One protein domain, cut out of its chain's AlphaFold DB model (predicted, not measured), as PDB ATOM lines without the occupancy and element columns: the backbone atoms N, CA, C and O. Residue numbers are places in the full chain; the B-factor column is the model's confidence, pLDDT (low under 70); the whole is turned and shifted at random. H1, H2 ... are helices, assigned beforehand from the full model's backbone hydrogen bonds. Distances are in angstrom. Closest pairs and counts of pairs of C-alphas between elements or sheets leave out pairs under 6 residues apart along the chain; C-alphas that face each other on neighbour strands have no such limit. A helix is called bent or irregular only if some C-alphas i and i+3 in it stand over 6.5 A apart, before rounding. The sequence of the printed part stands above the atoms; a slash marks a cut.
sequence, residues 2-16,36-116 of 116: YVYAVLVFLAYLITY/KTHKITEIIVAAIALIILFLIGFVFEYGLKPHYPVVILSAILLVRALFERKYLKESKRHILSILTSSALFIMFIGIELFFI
ATOM      1  N   TYR A   2     133.002-180.171 121.576       66.44
ATOM      2  CA  TYR A   2     134.063-180.554 120.628       66.44
ATOM      3  C   TYR A   2     134.054-182.033 120.214       66.44
ATOM      4  O   TYR A   2     134.164-182.324 119.030       66.44
ATOM      5  N   VAL A   3     133.846-182.968 121.151       76.00
ATOM      6  CA  VAL A   3     133.817-184.415 120.843       76.00
ATOM      7  C   VAL A   3     132.672-184.771 119.884       76.00
ATOM      8  O   VAL A   3     132.888-185.497 118.919       76.00
ATOM      9  N   TYR A   4     131.480-184.201 120.091       74.06
ATOM     10  CA  TYR A   4     130.338-184.375 119.185       74.06
ATOM     11  C   TYR A   4     130.644-183.830 117.782       74.06
ATOM     12  O   TYR A   4     130.462-184.536 116.792       74.06
ATOM     13  N   ALA A   5     131.180-182.607 117.695       69.69
ATOM     14  CA  ALA A   5     131.542-181.997 116.418       69.69
ATOM     15  C   ALA A   5     132.598-182.820 115.658       69.69
ATOM     16  O   ALA A   5     132.467-183.017 114.451       69.69
ATOM     17  N   VAL A   6     133.602-183.355 116.364       73.94
ATOM     18  CA  VAL A   6     134.643-184.217 115.783       73.94
ATOM     19  C   VAL A   6     134.053-185.528 115.259       73.94
ATOM     20  O   VAL A   6     134.389-185.931 114.149       73.94
ATOM     21  N   LEU A   7     133.142-186.168 115.999       77.44
ATOM     22  CA  LEU A   7     132.489-187.408 115.561       77.44
ATOM     23  C   LEU A   7     131.619-187.197 114.316       77.44
ATOM     24  O   LEU A   7     131.727-187.963 113.357       77.44
ATOM     25  N   VAL A   8     130.803-186.138 114.296       74.94
ATOM     26  CA  VAL A   8     129.977-185.786 113.128       74.94
ATOM     27  C   VAL A   8     130.857-185.454 111.922       74.94
ATOM     28  O   VAL A   8     130.567-185.888 110.807       74.94
ATOM     29  N   PHE A   9     131.964-184.740 112.132       73.94
ATOM     30  CA  PHE A   9     132.912-184.416 111.069       73.94
ATOM     31  C   PHE A   9     133.621-185.659 110.511       73.94
ATOM     32  O   PHE A   9     133.744-185.794 109.294       73.94
ATOM     33  N   LEU A  10     134.031-186.605 111.367       76.69
ATOM     34  CA  LEU A  10     134.616-187.875 110.927       76.69
ATOM     35  C   LEU A  10     133.613-188.702 110.115       76.69
ATOM     36  O   LEU A  10     133.949-189.201 109.042       76.69
ATOM     37  N   ALA A  11     132.374-188.814 110.602       77.06
ATOM     38  CA  ALA A  11     131.306-189.514 109.897       77.06
ATOM     39  C   ALA A  11     131.026-188.874 108.528       77.06
ATOM     40  O   ALA A  11     130.896-189.582 107.527       77.06
ATOM     41  N   TYR A  12     131.008-187.538 108.461       77.44
ATOM     42  CA  TYR A  12     130.907-186.801 107.204       77.44
ATOM     43  C   TYR A  12     132.071-187.123 106.264       77.44
ATOM     44  O   TYR A  12     131.822-187.463 105.111       77.44
ATOM     45  N   LEU A  13     133.320-187.081 106.740       74.44
ATOM     46  CA  LEU A  13     134.509-187.372 105.932       74.44
ATOM     47  C   LEU A  13     134.474-188.780 105.342       74.44
ATOM     48  O   LEU A  13     134.681-188.946 104.141       74.44
ATOM     49  N   ILE A  14     134.173-189.788 106.163       78.31
ATOM     50  CA  ILE A  14     134.074-191.183 105.719       78.31
ATOM     51  C   ILE A  14     133.001-191.305 104.635       78.31
ATOM     52  O   ILE A  14     133.255-191.830 103.549       78.31
ATOM     53  N   THR A  15     131.815-190.754 104.895       74.56
ATOM     54  CA  THR A  15     130.688-190.797 103.956       74.56
ATOM     55  C   THR A  15     131.012-190.047 102.660       74.56
ATOM     56  O   THR A  15     130.720-190.537 101.571       74.56
ATOM     57  N   TYR A  16     131.683-188.898 102.761       75.25
ATOM     58  CA  TYR A  16     132.136-188.091 101.634       75.25
ATOM     59  C   TYR A  16     133.143-188.849 100.771       75.25
ATOM     60  O   TYR A  16     132.980-188.886  99.555       75.25
ATOM     61  N   LYS A  36     126.848-171.108  83.258       59.97
ATOM     62  CA  LYS A  36     126.598-169.676  83.520       59.97
ATOM     63  C   LYS A  36     125.379-169.458  84.415       59.97
ATOM     64  O   LYS A  36     125.482-168.712  85.383       59.97
ATOM     65  N   THR A  37     124.254-170.120  84.141       59.06
ATOM     66  CA  THR A  37     123.051-170.004  84.985       59.06
ATOM     67  C   THR A  37     123.273-170.582  86.377       59.06
ATOM     68  O   THR A  37     122.902-169.933  87.348       59.06
ATOM     69  N   HIS A  38     123.957-171.723  86.504       63.12
ATOM     70  CA  HIS A  38     124.308-172.284  87.812       63.12
ATOM     71  C   HIS A  38     125.203-171.344  88.630       63.12
ATOM     72  O   HIS A  38     124.926-171.097  89.802       63.12
ATOM     73  N   LYS A  39     126.221-170.755  87.991       63.81
ATOM     74  CA  LYS A  39     127.134-169.801  88.629       63.81
ATOM     75  C   LYS A  39     126.415-168.520  89.060       63.81
ATOM     76  O   LYS A  39     126.670-168.014  90.146       63.81
ATOM     77  N   ILE A  40     125.477-168.023  88.250       67.69
ATOM     78  CA  ILE A  40     124.627-166.879  88.615       67.69
ATOM     79  C   ILE A  40     123.735-167.232  89.811       67.69
ATOM     80  O   ILE A  40     123.620-166.431  90.733       67.69
ATOM     81  N   THR A  41     123.142-168.430  89.846       63.69
ATOM     82  CA  THR A  41     122.340-168.868  90.996       63.69
ATOM     83  C   THR A  41     123.184-168.992  92.266       63.69
ATOM     84  O   THR A  41     122.740-168.533  93.311       63.69
ATOM     85  N   GLU A  42     124.403-169.536  92.199       63.44
ATOM     86  CA  GLU A  42     125.323-169.559  93.348       63.44
ATOM     87  C   GLU A  42     125.641-168.152  93.854       63.44
ATOM     88  O   GLU A  42     125.594-167.916  95.059       63.44
ATOM     89  N   ILE A  43     125.911-167.210  92.945       70.19
ATOM     90  CA  ILE A  43     126.206-165.817  93.300       70.19
ATOM     91  C   ILE A  43     124.993-165.158  93.961       70.19
ATOM     92  O   ILE A  43     125.143-164.521  94.999       70.19
ATOM     93  N   ILE A  44     123.790-165.333  93.404       71.12
ATOM     94  CA  ILE A  44     122.556-164.767  93.968       71.12
ATOM     95  C   ILE A  44     122.282-165.357  95.354       71.12
ATOM     96  O   ILE A  44     122.004-164.617  96.293       71.12
ATOM     97  N   VAL A  45     122.393-166.678  95.508       70.94
ATOM     98  CA  VAL A  45     122.150-167.352  96.790       70.94
ATOM     99  C   VAL A  45     123.193-166.936  97.836       70.94
ATOM    100  O   VAL A  45     122.829-166.672  98.980       70.94
ATOM    101  N   ALA A  46     124.466-166.807  97.452       67.25
ATOM    102  CA  ALA A  46     125.518-166.308  98.335       67.25
ATOM    103  C   ALA A  46     125.293-164.841  98.741       67.25
ATOM    104  O   ALA A  46     125.459-164.497  99.910       67.25
ATOM    105  N   ALA A  47     124.867-163.986  97.807       68.75
ATOM    106  CA  ALA A  47     124.550-162.589  98.086       68.75
ATOM    107  C   ALA A  47     123.363-162.458  99.054       68.75
ATOM    108  O   ALA A  47     123.450-161.721 100.031       68.75
ATOM    109  N   ILE A  48     122.285-163.223  98.838       72.62
ATOM    110  CA  ILE A  48     121.125-163.261  99.743       72.62
ATOM    111  C   ILE A  48     121.548-163.720 101.142       72.62
ATOM    112  O   ILE A  48     121.160-163.113 102.137       72.62
ATOM    113  N   ALA A  49     122.378-164.758 101.236       70.69
ATOM    114  CA  ALA A  49     122.875-165.247 102.515       70.69
ATOM    115  C   ALA A  49     123.718-164.215 103.277       70.69
ATOM    116  O   ALA A  49     123.565-164.083 104.490       70.69
ATOM    117  N   LEU A  50     124.569-163.462 102.574       71.94
ATOM    118  CA  LEU A  50     125.344-162.372 103.168       71.94
ATOM    119  C   LEU A  50     124.443-161.233 103.653       71.94
ATOM    120  O   LEU A  50     124.680-160.702 104.733       71.94
ATOM    121  N   ILE A  51     123.382-160.901 102.909       75.50
ATOM    122  CA  ILE A  51     122.386-159.907 103.335       75.50
ATOM    123  C   ILE A  51     121.667-160.375 104.606       75.50
ATOM    124  O   ILE A  51     121.524-159.596 105.543       75.50
ATOM    125  N   ILE A  52     121.261-161.644 104.681       71.56
ATOM    126  CA  ILE A  52     120.606-162.201 105.876       71.56
ATOM    127  C   ILE A  52     121.556-162.167 107.084       71.56
ATOM    128  O   ILE A  52     121.154-161.737 108.162       71.56
ATOM    129  N   LEU A  53     122.822-162.562 106.904       67.38
ATOM    130  CA  LEU A  53     123.855-162.472 107.947       67.38
ATOM    131  C   LEU A  53     124.074-161.031 108.417       67.38
ATOM    132  O   LEU A  53     124.180-160.789 109.618       67.38
ATOM    133  N   PHE A  54     124.113-160.082 107.480       68.88
ATOM    134  CA  PHE A  54     124.244-158.662 107.783       68.88
ATOM    135  C   PHE A  54     123.041-158.141 108.576       68.88
ATOM    136  O   PHE A  54     123.226-157.492 109.600       68.88
ATOM    137  N   LEU A  55     121.814-158.477 108.168       70.62
ATOM    138  CA  LEU A  55     120.600-158.072 108.879       70.62
ATOM    139  C   LEU A  55     120.571-158.632 110.308       70.62
ATOM    140  O   LEU A  55     120.360-157.881 111.255       70.62
ATOM    141  N   ILE A  56     120.826-159.930 110.485       67.44
ATOM    142  CA  ILE A  56     120.798-160.572 111.811       67.44
ATOM    143  C   ILE A  56     121.892-160.006 112.726       67.44
ATOM    144  O   ILE A  56     121.643-159.769 113.906       67.44
ATOM    145  N   GLY A  57     123.097-159.798 112.189       62.56
ATOM    146  CA  GLY A  57     124.252-159.373 112.976       62.56
ATOM    147  C   GLY A  57     124.302-157.882 113.290       62.56
ATOM    148  O   GLY A  57     124.643-157.522 114.411       62.56
ATOM    149  N   PHE A  58     123.978-157.029 112.315       64.19
ATOM    150  CA  PHE A  58     124.148-155.576 112.424       64.19
ATOM    151  C   PHE A  58     122.836-154.808 112.593       64.19
ATOM    152  O   PHE A  58     122.857-153.747 113.202       64.19
ATOM    153  N   VAL A  59     121.713-155.303 112.059       67.88
ATOM    154  CA  VAL A  59     120.432-154.566 112.103       67.88
ATOM    155  C   VAL A  59     119.575-154.986 113.291       67.88
ATOM    156  O   VAL A  59     118.983-154.134 113.943       67.88
ATOM    157  N   PHE A  60     119.508-156.283 113.587       69.19
ATOM    158  CA  PHE A  60     118.673-156.794 114.677       69.19
ATOM    159  C   PHE A  60     119.419-157.000 116.005       69.19
ATOM    160  O   PHE A  60     118.800-157.444 116.965       69.19
ATOM    161  N   GLU A  61     120.727-156.715 116.062       59.22
ATOM    162  CA  GLU A  61     121.574-156.802 117.270       59.22
ATOM    163  C   GLU A  61     121.465-158.122 118.066       59.22
ATOM    164  O   GLU A  61     121.858-158.192 119.228       59.22
ATOM    165  N   TYR A  62     121.014-159.222 117.450       59.38
ATOM    166  CA  TYR A  62     120.845-160.513 118.139       59.38
ATOM    167  C   TYR A  62     122.169-161.142 118.617       59.38
ATOM    168  O   TYR A  62     122.165-162.196 119.262       59.38
ATOM    169  N   GLY A  63     123.303-160.505 118.310       56.94
ATOM    170  CA  GLY A  63     124.636-161.070 118.418       56.94
ATOM    171  C   GLY A  63     124.825-162.149 117.355       56.94
ATOM    172  O   GLY A  63     124.009-163.060 117.207       56.94
ATOM    173  N   LEU A  64     125.917-162.077 116.593       58.03
ATOM    174  CA  LEU A  64     126.285-163.141 115.657       58.03
ATOM    175  C   LEU A  64     126.701-164.382 116.444       58.03
ATOM    176  O   LEU A  64     127.879-164.625 116.702       58.03
ATOM    177  N   LYS A  65     125.713-165.177 116.847       66.69
ATOM    178  CA  LYS A  65     125.977-166.471 117.448       66.69
ATOM    179  C   LYS A  65     126.572-167.402 116.382       66.69
ATOM    180  O   LYS A  65     126.107-167.390 115.237       66.69
ATOM    181  N   PRO A  66     127.560-168.246 116.734       65.25
ATOM    182  CA  PRO A  66     128.282-169.089 115.775       65.25
ATOM    183  C   PRO A  66     127.393-170.043 114.971       65.25
ATOM    184  O   PRO A  66     127.809-170.541 113.929       65.25
ATOM    185  N   HIS A  67     126.175-170.309 115.442       67.31
ATOM    186  CA  HIS A  67     125.226-171.197 114.790       67.31
ATOM    187  C   HIS A  67     124.433-170.563 113.636       67.31
ATOM    188  O   HIS A  67     124.081-171.280 112.699       67.31
ATOM    189  N   TYR A  68     124.205-169.243 113.618       70.06
ATOM    190  CA  TYR A  68     123.471-168.597 112.515       70.06
ATOM    191  C   TYR A  68     124.142-168.768 111.137       70.06
ATOM    192  O   TYR A  68     123.452-169.152 110.188       70.06
ATOM    193  N   PRO A  69     125.471-168.583 110.988       69.50
ATOM    194  CA  PRO A  69     126.156-168.852 109.725       69.50
ATOM    195  C   PRO A  69     126.058-170.319 109.295       69.50
ATOM    196  O   PRO A  69     125.959-170.595 108.103       69.50
ATOM    197  N   VAL A  70     126.066-171.261 110.245       72.69
ATOM    198  CA  VAL A  70     126.016-172.707 109.959       72.69
ATOM    199  C   VAL A  70     124.666-173.095 109.356       72.69
ATOM    200  O   VAL A  70     124.633-173.810 108.354       72.69
ATOM    201  N   VAL A  71     123.565-172.575 109.905       73.56
ATOM    202  CA  VAL A  71     122.207-172.788 109.370       73.56
ATOM    203  C   VAL A  71     122.058-172.165 107.986       73.56
ATOM    204  O   VAL A  71     121.518-172.779 107.067       73.56
ATOM    205  N   ILE A  72     122.567-170.947 107.809       75.00
ATOM    206  CA  ILE A  72     122.494-170.251 106.524       75.00
ATOM    207  C   ILE A  72     123.306-171.008 105.464       75.00
ATOM    208  O   ILE A  72     122.804-171.261 104.370       75.00
ATOM    209  N   LEU A  73     124.517-171.463 105.793       74.19
ATOM    210  CA  LEU A  73     125.334-172.289 104.902       74.19
ATOM    211  C   LEU A  73     124.665-173.627 104.569       74.19
ATOM    212  O   LEU A  73     124.690-174.041 103.407       74.19
ATOM    213  N   SER A  74     124.033-174.294 105.541       76.31
ATOM    214  CA  SER A  74     123.318-175.545 105.273       76.31
ATOM    215  C   SER A  74     122.150-175.314 104.309       76.31
ATOM    216  O   SER A  74     121.985-176.090 103.363       76.31
ATOM    217  N   ALA A  75     121.394-174.226 104.481       74.44
ATOM    218  CA  ALA A  75     120.283-173.855 103.608       74.44
ATOM    219  C   ALA A  75     120.751-173.540 102.179       74.44
ATOM    220  O   ALA A  75     120.184-174.062 101.218       74.44
ATOM    221  N   ILE A  76     121.830-172.764 102.022       76.88
ATOM    222  CA  ILE A  76     122.444-172.479 100.712       76.88
ATOM    223  C   ILE A  76     122.833-173.775 100.002       76.88
ATOM    224  O   ILE A  76     122.517-173.964  98.825       76.88
ATOM    225  N   LEU A  77     123.510-174.679 100.713       72.75
ATOM    226  CA  LEU A  77     123.960-175.949 100.150       72.75
ATOM    227  C   LEU A  77     122.785-176.855  99.778       72.75
ATOM    228  O   LEU A  77     122.856-177.541  98.760       72.75
ATOM    229  N   LEU A  78     121.685-176.812 100.534       75.62
ATOM    230  CA  LEU A  78     120.461-177.538 100.199       75.62
ATOM    231  C   LEU A  78     119.856-177.013  98.894       75.62
ATOM    232  O   LEU A  78     119.563-177.791  97.987       75.62
ATOM    233  N   VAL A  79     119.705-175.689  98.779       73.25
ATOM    234  CA  VAL A  79     119.179-175.037  97.572       73.25
ATOM    235  C   VAL A  79     120.064-175.374  96.377       73.25
ATOM    236  O   VAL A  79     119.560-175.854  95.360       73.25
ATOM    237  N   ARG A  80     121.387-175.232  96.516       72.81
ATOM    238  CA  ARG A  80     122.360-175.650  95.500       72.81
ATOM    239  C   ARG A  80     122.117-177.091  95.068       72.81
ATOM    240  O   ARG A  80     122.068-177.370  93.873       72.81
ATOM    241  N   ALA A  81     121.923-177.997  96.017       73.56
ATOM    242  CA  ALA A  81     121.732-179.401  95.716       73.56
ATOM    243  C   ALA A  81     120.408-179.692  94.992       73.56
ATOM    244  O   ALA A  81     120.372-180.512  94.074       73.56
ATOM    245  N   LEU A  82     119.324-178.996  95.345       75.06
ATOM    246  CA  LEU A  82     118.047-179.084  94.628       75.06
ATOM    247  C   LEU A  82     118.182-178.595  93.181       75.06
ATOM    248  O   LEU A  82     117.669-179.237  92.259       75.06
ATOM    249  N   PHE A  83     118.923-177.509  92.961       67.94
ATOM    250  CA  PHE A  83     119.222-177.008  91.620       67.94
ATOM    251  C   PHE A  83     120.125-177.970  90.839       67.94
ATOM    252  O   PHE A  83     119.806-178.312  89.701       67.94
ATOM    253  N   GLU A  84     121.194-178.491  91.442       67.69
ATOM    254  CA  GLU A  84     122.045-179.512  90.820       67.69
ATOM    255  C   GLU A  84     121.234-180.774  90.472       67.69
ATOM    256  O   GLU A  84     121.422-181.353  89.404       67.69
ATOM    257  N   ARG A  85     120.260-181.168  91.305       69.56
ATOM    258  CA  ARG A  85     119.353-182.294  91.030       69.56
ATOM    259  C   ARG A  85     118.360-181.988  89.910       69.56
ATOM    260  O   ARG A  85     117.908-182.912  89.240       69.56
ATOM    261  N   LYS A  86     117.979-180.730  89.694       69.56
ATOM    262  CA  LYS A  86     117.027-180.353  88.638       69.56
ATOM    263  C   LYS A  86     117.716-180.139  87.289       69.56
ATOM    264  O   LYS A  86     117.203-180.606  86.277       69.56
ATOM    265  N   TYR A  87     118.883-179.494  87.279       63.97
ATOM    266  CA  TYR A  87     119.554-179.021  86.062       63.97
ATOM    267  C   TYR A  87     120.802-179.833  85.675       63.97
ATOM    268  O   TYR A  87     121.185-179.847  84.505       63.97
ATOM    269  N   LEU A  88     121.430-180.535  86.624       63.62
ATOM    270  CA  LEU A  88     122.711-181.238  86.459       63.62
ATOM    271  C   LEU A  88     122.648-182.673  87.025       63.62
ATOM    272  O   LEU A  88     123.593-183.143  87.662       63.62
ATOM    273  N   LYS A  89     121.541-183.395  86.772       59.94
ATOM    274  CA  LYS A  89     121.338-184.795  87.219       59.94
ATOM    275  C   LYS A  89     122.510-185.713  86.865       59.94
ATOM    276  O   LYS A  89     122.911-186.534  87.684       59.94
ATOM    277  N   GLU A  90     123.066-185.514  85.675       58.97
ATOM    278  CA  GLU A  90     124.187-186.264  85.096       58.97
ATOM    279  C   GLU A  90     125.464-186.199  85.947       58.97
ATOM    280  O   GLU A  90     126.183-187.188  86.044       58.97
ATOM    281  N   SER A  91     125.746-185.061  86.601       61.59
ATOM    282  CA  SER A  91     126.998-184.880  87.355       61.59
ATOM    283  C   SER A  91     126.978-185.565  88.721       61.59
ATOM    284  O   SER A  91     128.018-185.673  89.367       61.59
ATOM    285  N   LYS A  92     125.787-185.962  89.200       66.88
ATOM    286  CA  LYS A  92     125.530-186.515  90.540       66.88
ATOM    287  C   LYS A  92     126.076-185.670  91.714       66.88
ATOM    288  O   LYS A  92     125.961-186.090  92.862       66.88
ATOM    289  N   ARG A  93     126.581-184.450  91.461       67.50
ATOM    290  CA  ARG A  93     127.124-183.523  92.475       67.50
ATOM    291  C   ARG A  93     126.093-183.116  93.521       67.50
ATOM    292  O   ARG A  93     126.454-182.951  94.682       67.50
ATOM    293  N   HIS A  94     124.816-183.101  93.142       69.50
ATOM    294  CA  HIS A  94     123.712-182.841  94.063       69.50
ATOM    295  C   HIS A  94     123.715-183.770  95.277       69.50
ATOM    296  O   HIS A  94     123.327-183.350  96.357       69.50
ATOM    297  N   ILE A  95     124.174-185.014  95.135       71.44
ATOM    298  CA  ILE A  95     124.229-185.962  96.253       71.44
ATOM    299  C   ILE A  95     125.267-185.500  97.287       71.44
ATOM    300  O   ILE A  95     125.018-185.557  98.488       71.44
ATOM    301  N   LEU A  96     126.400-184.973  96.820       73.12
ATOM    302  CA  LEU A  96     127.460-184.438  97.669       73.12
ATOM    303  C   LEU A  96     127.025-183.127  98.338       73.12
ATOM    304  O   LEU A  96     127.259-182.929  99.528       73.12
ATOM    305  N   SER A  97     126.330-182.260  97.600       73.88
ATOM    306  CA  SER A  97     125.766-181.013  98.126       73.88
ATOM    307  C   SER A  97     124.674-181.275  99.181       73.88
ATOM    308  O   SER A  97     124.697-180.641 100.235       73.88
ATOM    309  N   ILE A  98     123.783-182.262  98.965       78.19
ATOM    310  CA  ILE A  98     122.807-182.719  99.979       78.19
ATOM    311  C   ILE A  98     123.548-183.245 101.206       78.19
ATOM    312  O   ILE A  98     123.256-182.805 102.310       78.19
ATOM    313  N   LEU A  99     124.533-184.133 101.027       77.38
ATOM    314  CA  LEU A  99     125.288-184.710 102.142       77.38
ATOM    315  C   LEU A  99     125.951-183.628 103.002       77.38
ATOM    316  O   LEU A  99     125.894-183.681 104.227       77.38
ATOM    317  N   THR A 100     126.552-182.628 102.358       75.69
ATOM    318  CA  THR A 100     127.243-181.528 103.043       75.69
ATOM    319  C   THR A 100     126.255-180.611 103.765       75.69
ATOM    320  O   THR A 100     126.497-180.227 104.907       75.69
ATOM    321  N   SER A 101     125.105-180.323 103.148       80.06
ATOM    322  CA  SER A 101     124.008-179.588 103.785       80.06
ATOM    323  C   SER A 101     123.456-180.329 105.009       80.06
ATOM    324  O   SER A 101     123.366-179.753 106.093       80.06
ATOM    325  N   SER A 102     123.149-181.620 104.870       76.12
ATOM    326  CA  SER A 102     122.623-182.449 105.955       76.12
ATOM    327  C   SER A 102     123.622-182.591 107.102       76.12
ATOM    328  O   SER A 102     123.226-182.485 108.257       76.12
ATOM    329  N   ALA A 103     124.913-182.767 106.809       77.00
ATOM    330  CA  ALA A 103     125.948-182.853 107.836       77.00
ATOM    331  C   ALA A 103     126.074-181.551 108.643       77.00
ATOM    332  O   ALA A 103     126.131-181.601 109.870       77.00
ATOM    333  N   LEU A 104     126.049-180.391 107.976       76.50
ATOM    334  CA  LEU A 104     126.051-179.091 108.654       76.50
ATOM    335  C   LEU A 104     124.796-178.884 109.503       76.50
ATOM    336  O   LEU A 104     124.885-178.378 110.618       76.50
ATOM    337  N   PHE A 105     123.635-179.315 109.011       77.81
ATOM    338  CA  PHE A 105     122.381-179.192 109.747       77.81
ATOM    339  C   PHE A 105     122.326-180.110 110.980       77.81
ATOM    340  O   PHE A 105     121.910-179.676 112.049       77.81
ATOM    341  N   ILE A 106     122.813-181.351 110.871       79.62
ATOM    342  CA  ILE A 106     122.950-182.283 112.007       79.62
ATOM    343  C   ILE A 106     123.964-181.753 113.028       79.62
ATOM    344  O   ILE A 106     123.755-181.867 114.239       79.62
ATOM    345  N   MET A 107     125.060-181.156 112.553       77.06
ATOM    346  CA  MET A 107     126.043-180.512 113.419       77.06
ATOM    347  C   MET A 107     125.408-179.347 114.187       77.06
ATOM    348  O   MET A 107     125.583-179.272 115.398       77.06
ATOM    349  N   PHE A 108     124.623-178.500 113.516       78.62
ATOM    350  CA  PHE A 108     123.863-177.422 114.150       78.62
ATOM    351  C   PHE A 108     122.878-177.952 115.200       78.62
ATOM    352  O   PHE A 108     122.995-177.587 116.365       78.62
ATOM    353  N   ILE A 109     121.978-178.868 114.824       79.12
ATOM    354  CA  ILE A 109     120.961-179.421 115.734       79.12
ATOM    355  C   ILE A 109     121.598-180.048 116.970       79.12
ATOM    356  O   ILE A 109     121.111-179.845 118.075       79.12
ATOM    357  N   GLY A 110     122.674-180.818 116.813       73.25
ATOM    358  CA  GLY A 110     123.302-181.445 117.972       73.25
ATOM    359  C   GLY A 110     124.090-180.474 118.845       73.25
ATOM    360  O   GLY A 110     124.221-180.716 120.037       73.25
ATOM    361  N   ILE A 111     124.588-179.363 118.297       73.75
ATOM    362  CA  ILE A 111     125.147-178.291 119.127       73.75
ATOM    363  C   ILE A 111     124.022-177.590 119.901       73.75
ATOM    364  O   ILE A 111     124.181-177.361 121.094       73.75
ATOM    365  N   GLU A 112     122.887-177.318 119.254       73.81
ATOM    366  CA  GLU A 112     121.724-176.673 119.874       73.81
ATOM    367  C   GLU A 112     121.087-177.558 120.964       73.81
ATOM    368  O   GLU A 112     120.871-177.105 122.074       73.81
ATOM    369  N   LEU A 113     120.827-178.842 120.690       73.50
ATOM    370  CA  LEU A 113     120.098-179.734 121.607       73.50
ATOM    371  C   LEU A 113     120.918-180.235 122.801       73.50
ATOM    372  O   LEU A 113     120.335-180.574 123.827       73.50
ATOM    373  N   PHE A 114     122.239-180.372 122.659       66.25
ATOM    374  CA  PHE A 114     123.086-180.930 123.723       66.25
ATOM    375  C   PHE A 114     123.850-179.868 124.522       66.25
ATOM    376  O   PHE A 114     124.457-180.222 125.535       66.25
ATOM    377  N   PHE A 115     123.902-178.612 124.062       63.38
ATOM    378  CA  PHE A 115     124.783-177.593 124.650       63.38
ATOM    379  C   PHE A 115     124.154-176.199 124.842       63.38
ATOM    380  O   PHE A 115     124.867-175.312 125.318       63.38
ATOM    381  N   ILE A 116     122.869-176.002 124.515       54.91
ATOM    382  CA  ILE A 116     122.014-174.927 125.065       54.91
ATOM    383  C   ILE A 116     121.199-175.509 126.218       54.91
ATOM    384  O   ILE A 116     121.056-174.788 127.230       54.91
TER     385      ILE A 116
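What this domain is: This is residues 2 to 16 and 36 to 116 of the 116 residues of an uncharacterized protein of Bacillus sp. ZZV12-4809 (UniProt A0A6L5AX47). Four helices stand side by side in a single flat row, in the order H2, H3, H4, H1, each running opposite to the next, like a one-layer slab. H2, H3 and H4 fold back on one another as two successive helical hairpins, while H1, first along the printed part, packs on H4 at the far edge of the row from H2. The 96 printed residues hold four named helices, H1 to H4 in chain order, and no named strand; the class is all helix. The whole is only just compact, close to loose, with a radius of gyration of the C-alphas of 14.9 A, and it spans 41 by 36 by 14 A.

Where its parts are: H1 comprises residues 2 to 16, beginning at C-alpha 2 at (134.063, -180.554, 120.628), and is 20.5 A from first to last C-alpha. After the cut, H2 comprises residues 36 to 59, 32.9 A long, with C-alpha 36 at (126.598, -169.676, 83.520). H2 is the longest helix by residues, and it is neither bent nor irregular, but only just: C-alphas 56 and 59 are 6.0 A apart. H3 comprises residues 67 to 87 and is 30.3 A long. H4 comprises residues 93 to 115, 32.8 A long, and ends with C-alpha 115 at (124.783, -177.593, 124.650).

How they stand to each other: H1 touches H4, the closest C-alphas being those of Tyr 12 and Ala 103, 6.4 A apart. They run opposite ways at a shallow tilt of 14 degrees. H1 is apart from H3 and from H2. H2 and H3 form a helical hairpin and touch, with the closest C-alphas, those of Ala 49 and Ile 72, 6.4 A apart; they run opposite ways at a shallow tilt of 19 degrees. H2 is apart from H4. H3 and H4 also form a helical hairpin and touch, with 38 pairs of C-alphas within 8 A. Their closest C-alphas are those of Ala 81 and His 94, 4.3 A apart, and they run opposite ways at a shallow tilt of 23 degrees. The helix packing is mostly aligned, the three touching pairs each standing at a shallow tilt. In H1, H2, H3 and H4, every O i to N i+4 pair is within hydrogen-bond range.

The domain as a whole: The outline is flat, and the two C-alphas farthest apart are those of Glu 61 and Glu 90, at 43.7 A. Residues 17 to 35 are not printed, and C-alphas 16 and 36 are 26.4 A apart across this cut. The link from H2 to H3 is short, and that from H3 to H4 is tight. Residues 58 to 63, of which 58 to 59 belong to H2, stand free. The mean pLDDT of the printed part is 70.5, with 41 residues under 70, among them residues 36 to 42, 56 to 67, 83 to 94 and 114 to 116.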